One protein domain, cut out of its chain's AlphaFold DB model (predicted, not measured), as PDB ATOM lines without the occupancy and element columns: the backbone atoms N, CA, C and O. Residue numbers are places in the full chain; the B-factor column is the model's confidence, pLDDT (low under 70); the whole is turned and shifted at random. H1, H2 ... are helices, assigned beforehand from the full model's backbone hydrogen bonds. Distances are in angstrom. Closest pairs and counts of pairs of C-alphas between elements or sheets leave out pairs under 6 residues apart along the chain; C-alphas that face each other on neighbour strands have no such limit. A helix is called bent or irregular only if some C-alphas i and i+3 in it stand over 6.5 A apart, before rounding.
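This is residues 2 to 35 and 71 to 83 of the 128 residues of the protein "DUF2946 domain-containing protein" of Ralstonia solanacearum (UniProt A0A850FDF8). One long helix, H1, kinked part-way along, makes most of the length, and a short helix, H2, sits off to one side near its far end without touching it. The two are pieces on either side of a cut, with no shared core between them. The printed part has 47 residues with two named helices, H1 then H2, and no named strand; the class is all helix. The whole is extended, with a radius of gyration of the C-alphas of 17.8 A, and the C-alphas span 55 by 27 by 7 A.

Begin with H1, residues 3 to 34, and look near residue 23, where it has a kink of 33 degrees. H1 is neither bent nor irregular, but only just: C-alphas 23 and 26 are 6.2 A apart. H2, residues 74 to 81, is apart from H1. Residues 2 to 29, of which 3 to 29 belong to H1, stand free, and so do residues 74 to 83, of which 74 to 81 belong to H2. In H2 every O i to N i+4 pair is within hydrogen-bond range; in H1, 26 of 28 are.

Find C-alpha 3 at (100.496, 3.449, 13.220); from there H1 runs 45.4 A to C-alpha 34 at (102.924, -14.034, -28.621). H2 covers 11.0 A and ends at C-alpha 81, at (111.035, -33.079, -25.912).

The two C-alphas farthest apart are those of His 2 and His 81, 55.9 A. Residues 36 to 70 are not printed, and across this cut C-alphas 35 and 71 are 13.3 A apart; the link from H1 to H2 runs across it. The mean pLDDT of the printed part is 70.8, and residues 2 to 6, 30 to 35 and 71 to 83 are under 70.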
ATOM      1  N   HIS A   2      97.898   2.674  16.634       51.16
ATOM      2  CA  HIS A   2      97.460   2.210  15.300       51.16
ATOM      3  C   HIS A   2      98.527   2.296  14.185       51.16
ATOM      4  O   HIS A   2      98.508   1.477  13.269       51.16
ATOM      5  N   PHE A   3      99.498   3.212  14.279       54.59
ATOM      6  CA  PHE A   3     100.496   3.449  13.220       54.59
ATOM      7  C   PHE A   3     101.554   2.338  13.065       54.59
ATOM      8  O   PHE A   3     102.064   2.102  11.974       54.59
ATOM      9  N   ALA A   4     101.867   1.598  14.132       58.31
ATOM     10  CA  ALA A   4     102.797   0.466  14.045       58.31
ATOM     11  C   ALA A   4     102.191  -0.722  13.270       58.31
ATOM     12  O   ALA A   4     102.886  -1.458  12.565       58.31
ATOM     13  N   ARG A   5     100.865  -0.885  13.360       61.62
ATOM     14  CA  ARG A   5     100.117  -1.960  12.699       61.62
ATOM     15  C   ARG A   5      99.883  -1.670  11.211       61.62
ATOM     16  O   ARG A   5      99.783  -2.603  10.424       61.62
ATOM     17  N   THR A   6      99.833  -0.399  10.806       64.81
ATOM     18  CA  THR A   6      99.775  -0.016   9.384       64.81
ATOM     19  C   THR A   6     101.134  -0.166   8.704       64.81
ATOM     20  O   THR A   6     101.191  -0.679   7.591       64.81
ATOM     21  N   ARG A   7     102.240   0.172   9.384       70.06
ATOM     22  CA  ARG A   7     103.599   0.045   8.824       70.06
ATOM     23  C   ARG A   7     103.998  -1.405   8.534       70.06
ATOM     24  O   ARG A   7     104.565  -1.682   7.486       70.06
ATOM     25  N   THR A   8     103.642  -2.330   9.424       74.12
ATOM     26  CA  THR A   8     103.874  -3.780   9.249       74.12
ATOM     27  C   THR A   8     103.003  -4.392   8.151       74.12
ATOM     28  O   THR A   8     103.457  -5.254   7.402       74.12
ATOM     29  N   ARG A   9     101.764  -3.909   7.996       78.31
ATOM     30  CA  ARG A   9     100.904  -4.288   6.866       78.31
ATOM     31  C   ARG A   9     101.463  -3.779   5.538       78.31
ATOM     32  O   ARG A   9     101.479  -4.543   4.583       78.31
ATOM     33  N   LEU A  10     101.972  -2.546   5.484       82.38
ATOM     34  CA  LEU A  10     102.573  -1.984   4.269       82.38
ATOM     35  C   LEU A  10     103.802  -2.773   3.805       82.38
ATOM     36  O   LEU A  10     103.922  -3.055   2.617       82.38
ATOM     37  N   THR A  11     104.684  -3.184   4.720       83.00
ATOM     38  CA  THR A  11     105.859  -3.994   4.357       83.00
ATOM     39  C   THR A  11     105.473  -5.389   3.870       83.00
ATOM     40  O   THR A  11     106.059  -5.881   2.909       83.00
ATOM     41  N   ALA A  12     104.464  -6.015   4.488       87.12
ATOM     42  CA  ALA A  12     103.950  -7.307   4.034       87.12
ATOM     43  C   ALA A  12     103.323  -7.210   2.631       87.12
ATOM     44  O   ALA A  12     103.580  -8.055   1.776       87.12
ATOM     45  N   TRP A  13     102.561  -6.143   2.373       94.38
ATOM     46  CA  TRP A  13     101.992  -5.861   1.054       94.38
ATOM     47  C   TRP A  13     103.065  -5.600  -0.005       94.38
ATOM     48  O   TRP A  13     102.970  -6.147  -1.098       94.38
ATOM     49  N   LEU A  14     104.109  -4.833   0.320       88.88
ATOM     50  CA  LEU A  14     105.240  -4.597  -0.585       88.88
ATOM     51  C   LEU A  14     105.937  -5.903  -0.983       88.88
ATOM     52  O   LEU A  14     106.216  -6.102  -2.162       88.88
ATOM     53  N   GLY A  15     106.169  -6.808  -0.028       89.81
ATOM     54  CA  GLY A  15     106.753  -8.122  -0.313       89.81
ATOM     55  C   GLY A  15     105.870  -8.975  -1.227       89.81
ATOM     56  O   GLY A  15     106.365  -9.568  -2.183       89.81
ATOM     57  N   LEU A  16     104.556  -8.993  -0.985       89.00
ATOM     58  CA  LEU A  16     103.607  -9.750  -1.806       89.00
ATOM     59  C   LEU A  16     103.530  -9.197  -3.237       89.00
ATOM     60  O   LEU A  16     103.588  -9.966  -4.193       89.00
ATOM     61  N   VAL A  17     103.482  -7.871  -3.388       89.81
ATOM     62  CA  VAL A  17     103.511  -7.209  -4.702       89.81
ATOM     63  C   VAL A  17     104.832  -7.478  -5.424       89.81
ATOM     64  O   VAL A  17     104.815  -7.756  -6.618       89.81
ATOM     65  N   ALA A  18     105.967  -7.461  -4.722       90.75
ATOM     66  CA  ALA A  18     107.266  -7.771  -5.316       90.75
ATOM     67  C   ALA A  18     107.328  -9.211  -5.853       90.75
ATOM     68  O   ALA A  18     107.753  -9.424  -6.989       90.75
ATOM     69  N   MET A  19     106.851 -10.191  -5.078       90.31
ATOM     70  CA  MET A  19     106.793 -11.590  -5.518       90.31
ATOM     71  C   MET A  19     105.819 -11.780  -6.685       90.31
ATOM     72  O   MET A  19     106.130 -12.496  -7.635       90.31
ATOM     73  N   ALA A  20     104.677 -11.087  -6.660       89.75
ATOM     74  CA  ALA A  20     103.743 -11.085  -7.778       89.75
ATOM     75  C   ALA A  20     104.398 -10.510  -9.045       89.75
ATOM     76  O   ALA A  20     104.343 -11.142 -10.094       89.75
ATOM     77  N   LEU A  21     105.081  -9.364  -8.963       84.38
ATOM     78  CA  LEU A  21     105.756  -8.740 -10.106       84.38
ATOM     79  C   LEU A  21     106.854  -9.627 -10.700       84.38
ATOM     80  O   LEU A  21     106.955  -9.710 -11.920       84.38
ATOM     81  N   ALA A  22     107.632 -10.323  -9.869       84.75
ATOM     82  CA  ALA A  22     108.654 -11.257 -10.342       84.75
ATOM     83  C   ALA A  22     108.062 -12.404 -11.183       84.75
ATOM     84  O   ALA A  22     108.708 -12.873 -12.117       84.75
ATOM     85  N   PHE A  23     106.828 -12.823 -10.888       81.62
ATOM     86  CA  PHE A  23     106.110 -13.833 -11.663       81.62
ATOM     87  C   PHE A  23     105.360 -13.244 -12.867       81.62
ATOM     88  O   PHE A  23     105.364 -13.824 -13.948       81.62
ATOM     89  N   PHE A  24     104.735 -12.076 -12.722       79.06
ATOM     90  CA  PHE A  24     103.958 -11.455 -13.795       79.06
ATOM     91  C   PHE A  24     104.828 -10.824 -14.884       79.06
ATOM     92  O   PHE A  24     104.441 -10.870 -16.047       79.06
ATOM     93  N   ALA A  25     106.000 -10.279 -14.552       77.81
ATOM     94  CA  ALA A  25     106.922  -9.705 -15.531       77.81
ATOM     95  C   ALA A  25     107.271 -10.685 -16.671       77.81
ATOM     96  O   ALA A  25     107.044 -10.331 -17.830       77.81
ATOM     97  N   PRO A  26     107.727 -11.929 -16.404       71.75
ATOM     98  CA  PRO A  26     107.997 -12.879 -17.478       71.75
ATOM     99  C   PRO A  26     106.726 -13.303 -18.225       71.75
ATOM    100  O   PRO A  26     106.800 -13.526 -19.430       71.75
ATOM    101  N   VAL A  27     105.566 -13.396 -17.562       74.31
ATOM    102  CA  VAL A  27     104.296 -13.794 -18.202       74.31
ATOM    103  C   VAL A  27     103.804 -12.722 -19.174       74.31
ATOM    104  O   VAL A  27     103.436 -13.032 -20.303       74.31
ATOM    105  N   VAL A  28     103.841 -11.452 -18.773       72.75
ATOM    106  CA  VAL A  28     103.413 -10.328 -19.618       72.75
ATOM    107  C   VAL A  28     104.364 -10.151 -20.800       72.75
ATOM    108  O   VAL A  28     103.898  -9.983 -21.924       72.75
ATOM    109  N   SER A  29     105.683 -10.271 -20.595       74.31
ATOM    110  CA  SER A  29     106.649 -10.250 -21.703       74.31
ATOM    111  C   SER A  29     106.404 -11.376 -22.710       74.31
ATOM    112  O   SER A  29     106.508 -11.145 -23.913       74.31
ATOM    113  N   GLN A  30     106.025 -12.568 -22.244       63.12
ATOM    114  CA  GLN A  30     105.668 -13.683 -23.123       63.12
ATOM    115  C   GLN A  30     104.361 -13.433 -23.884       63.12
ATOM    116  O   GLN A  30     104.302 -13.707 -25.077       63.12
ATOM    117  N   GLN A  31     103.340 -12.865 -23.234       65.06
ATOM    118  CA  GLN A  31     102.061 -12.544 -23.880       65.06
ATOM    119  C   GLN A  31     102.203 -11.461 -24.959       65.06
ATOM    120  O   GLN A  31     101.597 -11.559 -26.023       65.06
ATOM    121  N   LEU A  32     103.031 -10.441 -24.719       61.25
ATOM    122  CA  LEU A  32     103.324  -9.420 -25.730       61.25
ATOM    123  C   LEU A  32     104.158  -9.985 -26.888       61.25
ATOM    124  O   LEU A  32     103.958  -9.582 -28.030       61.25
ATOM    125  N   ALA A  33     105.058 -10.935 -26.620       59.22
ATOM    126  CA  ALA A  33     105.807 -11.625 -27.668       59.22
ATOM    127  C   ALA A  33     104.925 -12.575 -28.501       59.22
ATOM    128  O   ALA A  33     105.172 -12.731 -29.694       59.22
ATOM    129  N   SER A  34     103.890 -13.183 -27.908       58.44
ATOM    130  CA  SER A  34     102.924 -14.034 -28.621       58.44
ATOM    131  C   SER A  34     101.832 -13.250 -29.350       58.44
ATOM    132  O   SER A  34     101.218 -13.776 -30.275       58.44
ATOM    133  N   HIS A  35     101.598 -11.996 -28.960       51.22
ATOM    134  CA  HIS A  35     100.728 -11.055 -29.660       51.22
ATOM    135  C   HIS A  35     101.552  -9.916 -30.281       51.22
ATOM    136  O   HIS A  35     101.383  -8.762 -29.878       51.22
ATOM    137  N   ALA A  71     104.842 -23.704 -28.773       52.12
ATOM    138  CA  ALA A  71     105.906 -23.284 -29.695       52.12
ATOM    139  C   ALA A  71     106.278 -21.794 -29.559       52.12
ATOM    140  O   ALA A  71     107.364 -21.386 -29.962       52.12
ATOM    141  N   ALA A  72     105.413 -20.977 -28.945       53.53
ATOM    142  CA  ALA A  72     105.728 -19.585 -28.607       53.53
ATOM    143  C   ALA A  72     106.709 -19.460 -27.425       53.53
ATOM    144  O   ALA A  72     107.352 -18.426 -27.259       53.53
ATOM    145  N   CYS A  73     106.863 -20.511 -26.614       57.62
ATOM    146  CA  CYS A  73     107.904 -20.597 -25.603       57.62
ATOM    147  C   CYS A  73     108.895 -21.668 -26.051       57.62
ATOM    148  O   CYS A  73     108.714 -22.848 -25.764       57.62
ATOM    149  N   GLY A  74     109.971 -21.261 -26.728       60.97
ATOM    150  CA  GLY A  74     111.023 -22.185 -27.178       60.97
ATOM    151  C   GLY A  74     111.628 -23.037 -26.051       60.97
ATOM    152  O   GLY A  74     112.250 -24.052 -26.324       60.97
ATOM    153  N   TYR A  75     111.406 -22.664 -24.785       61.53
ATOM    154  CA  TYR A  75     111.771 -23.457 -23.613       61.53
ATOM    155  C   TYR A  75     110.730 -24.538 -23.259       61.53
ATOM    156  O   TYR A  75     111.107 -25.620 -22.832       61.53
ATOM    157  N   CYS A  76     109.430 -24.293 -23.460       60.34
ATOM    158  CA  CYS A  76     108.379 -25.291 -23.223       60.34
ATOM    159  C   CYS A  76     108.457 -26.453 -24.218       60.34
ATOM    160  O   CYS A  76     108.256 -27.595 -23.819       60.34
ATOM    161  N   ASP A  77     108.783 -26.163 -25.477       59.31
ATOM    162  CA  ASP A  77     109.035 -27.189 -26.495       59.31
ATOM    163  C   ASP A  77     110.311 -27.990 -26.179       59.31
ATOM    164  O   ASP A  77     110.308 -29.222 -26.209       59.31
ATOM    165  N   LEU A  78     111.363 -27.291 -25.722       64.88
ATOM    166  CA  LEU A  78     112.587 -27.911 -25.210       64.88
ATOM    167  C   LEU A  78     112.273 -28.878 -24.050       64.88
ATOM    168  O   LEU A  78     112.681 -30.031 -24.060       64.88
ATOM    169  N   LEU A  79     111.506 -28.464 -23.040       62.81
ATOM    170  CA  LEU A  79     111.210 -29.338 -21.895       62.81
ATOM    171  C   LEU A  79     110.239 -30.475 -22.235       62.81
ATOM    172  O   LEU A  79     110.314 -31.533 -21.611       62.81
ATOM    173  N   ALA A  80     109.347 -30.281 -23.209       63.81
ATOM    174  CA  ALA A  80     108.442 -31.328 -23.675       63.81
ATOM    175  C   ALA A  80     109.199 -32.455 -24.394       63.81
ATOM    176  O   ALA A  80     108.869 -33.627 -24.222       63.81
ATOM    177  N   HIS A  81     110.238 -32.111 -25.160       62.06
ATOM    178  CA  HIS A  81     111.035 -33.079 -25.912       62.06
ATOM    179  C   HIS A  81     112.311 -33.535 -25.198       62.06
ATOM    180  O   HIS A  81     112.916 -34.531 -25.599       62.06
ATOM    181  N   HIS A  82     112.742 -32.838 -24.149       58.84
ATOM    182  CA  HIS A  82     113.914 -33.191 -23.356       58.84
ATOM    183  C   HIS A  82     113.584 -32.973 -21.882       58.84
ATOM    184  O   HIS A  82     113.885 -31.938 -21.290       58.84
ATOM    185  N   VAL A  83     112.959 -33.987 -21.282       63.47
ATOM    186  CA  VAL A  83     112.809 -34.082 -19.829       63.47
ATOM    187  C   VAL A  83     114.218 -34.114 -19.228       63.47
ATOM    188  O   VAL A  83     114.947 -35.085 -19.462       63.47
TER     189      VAL A  83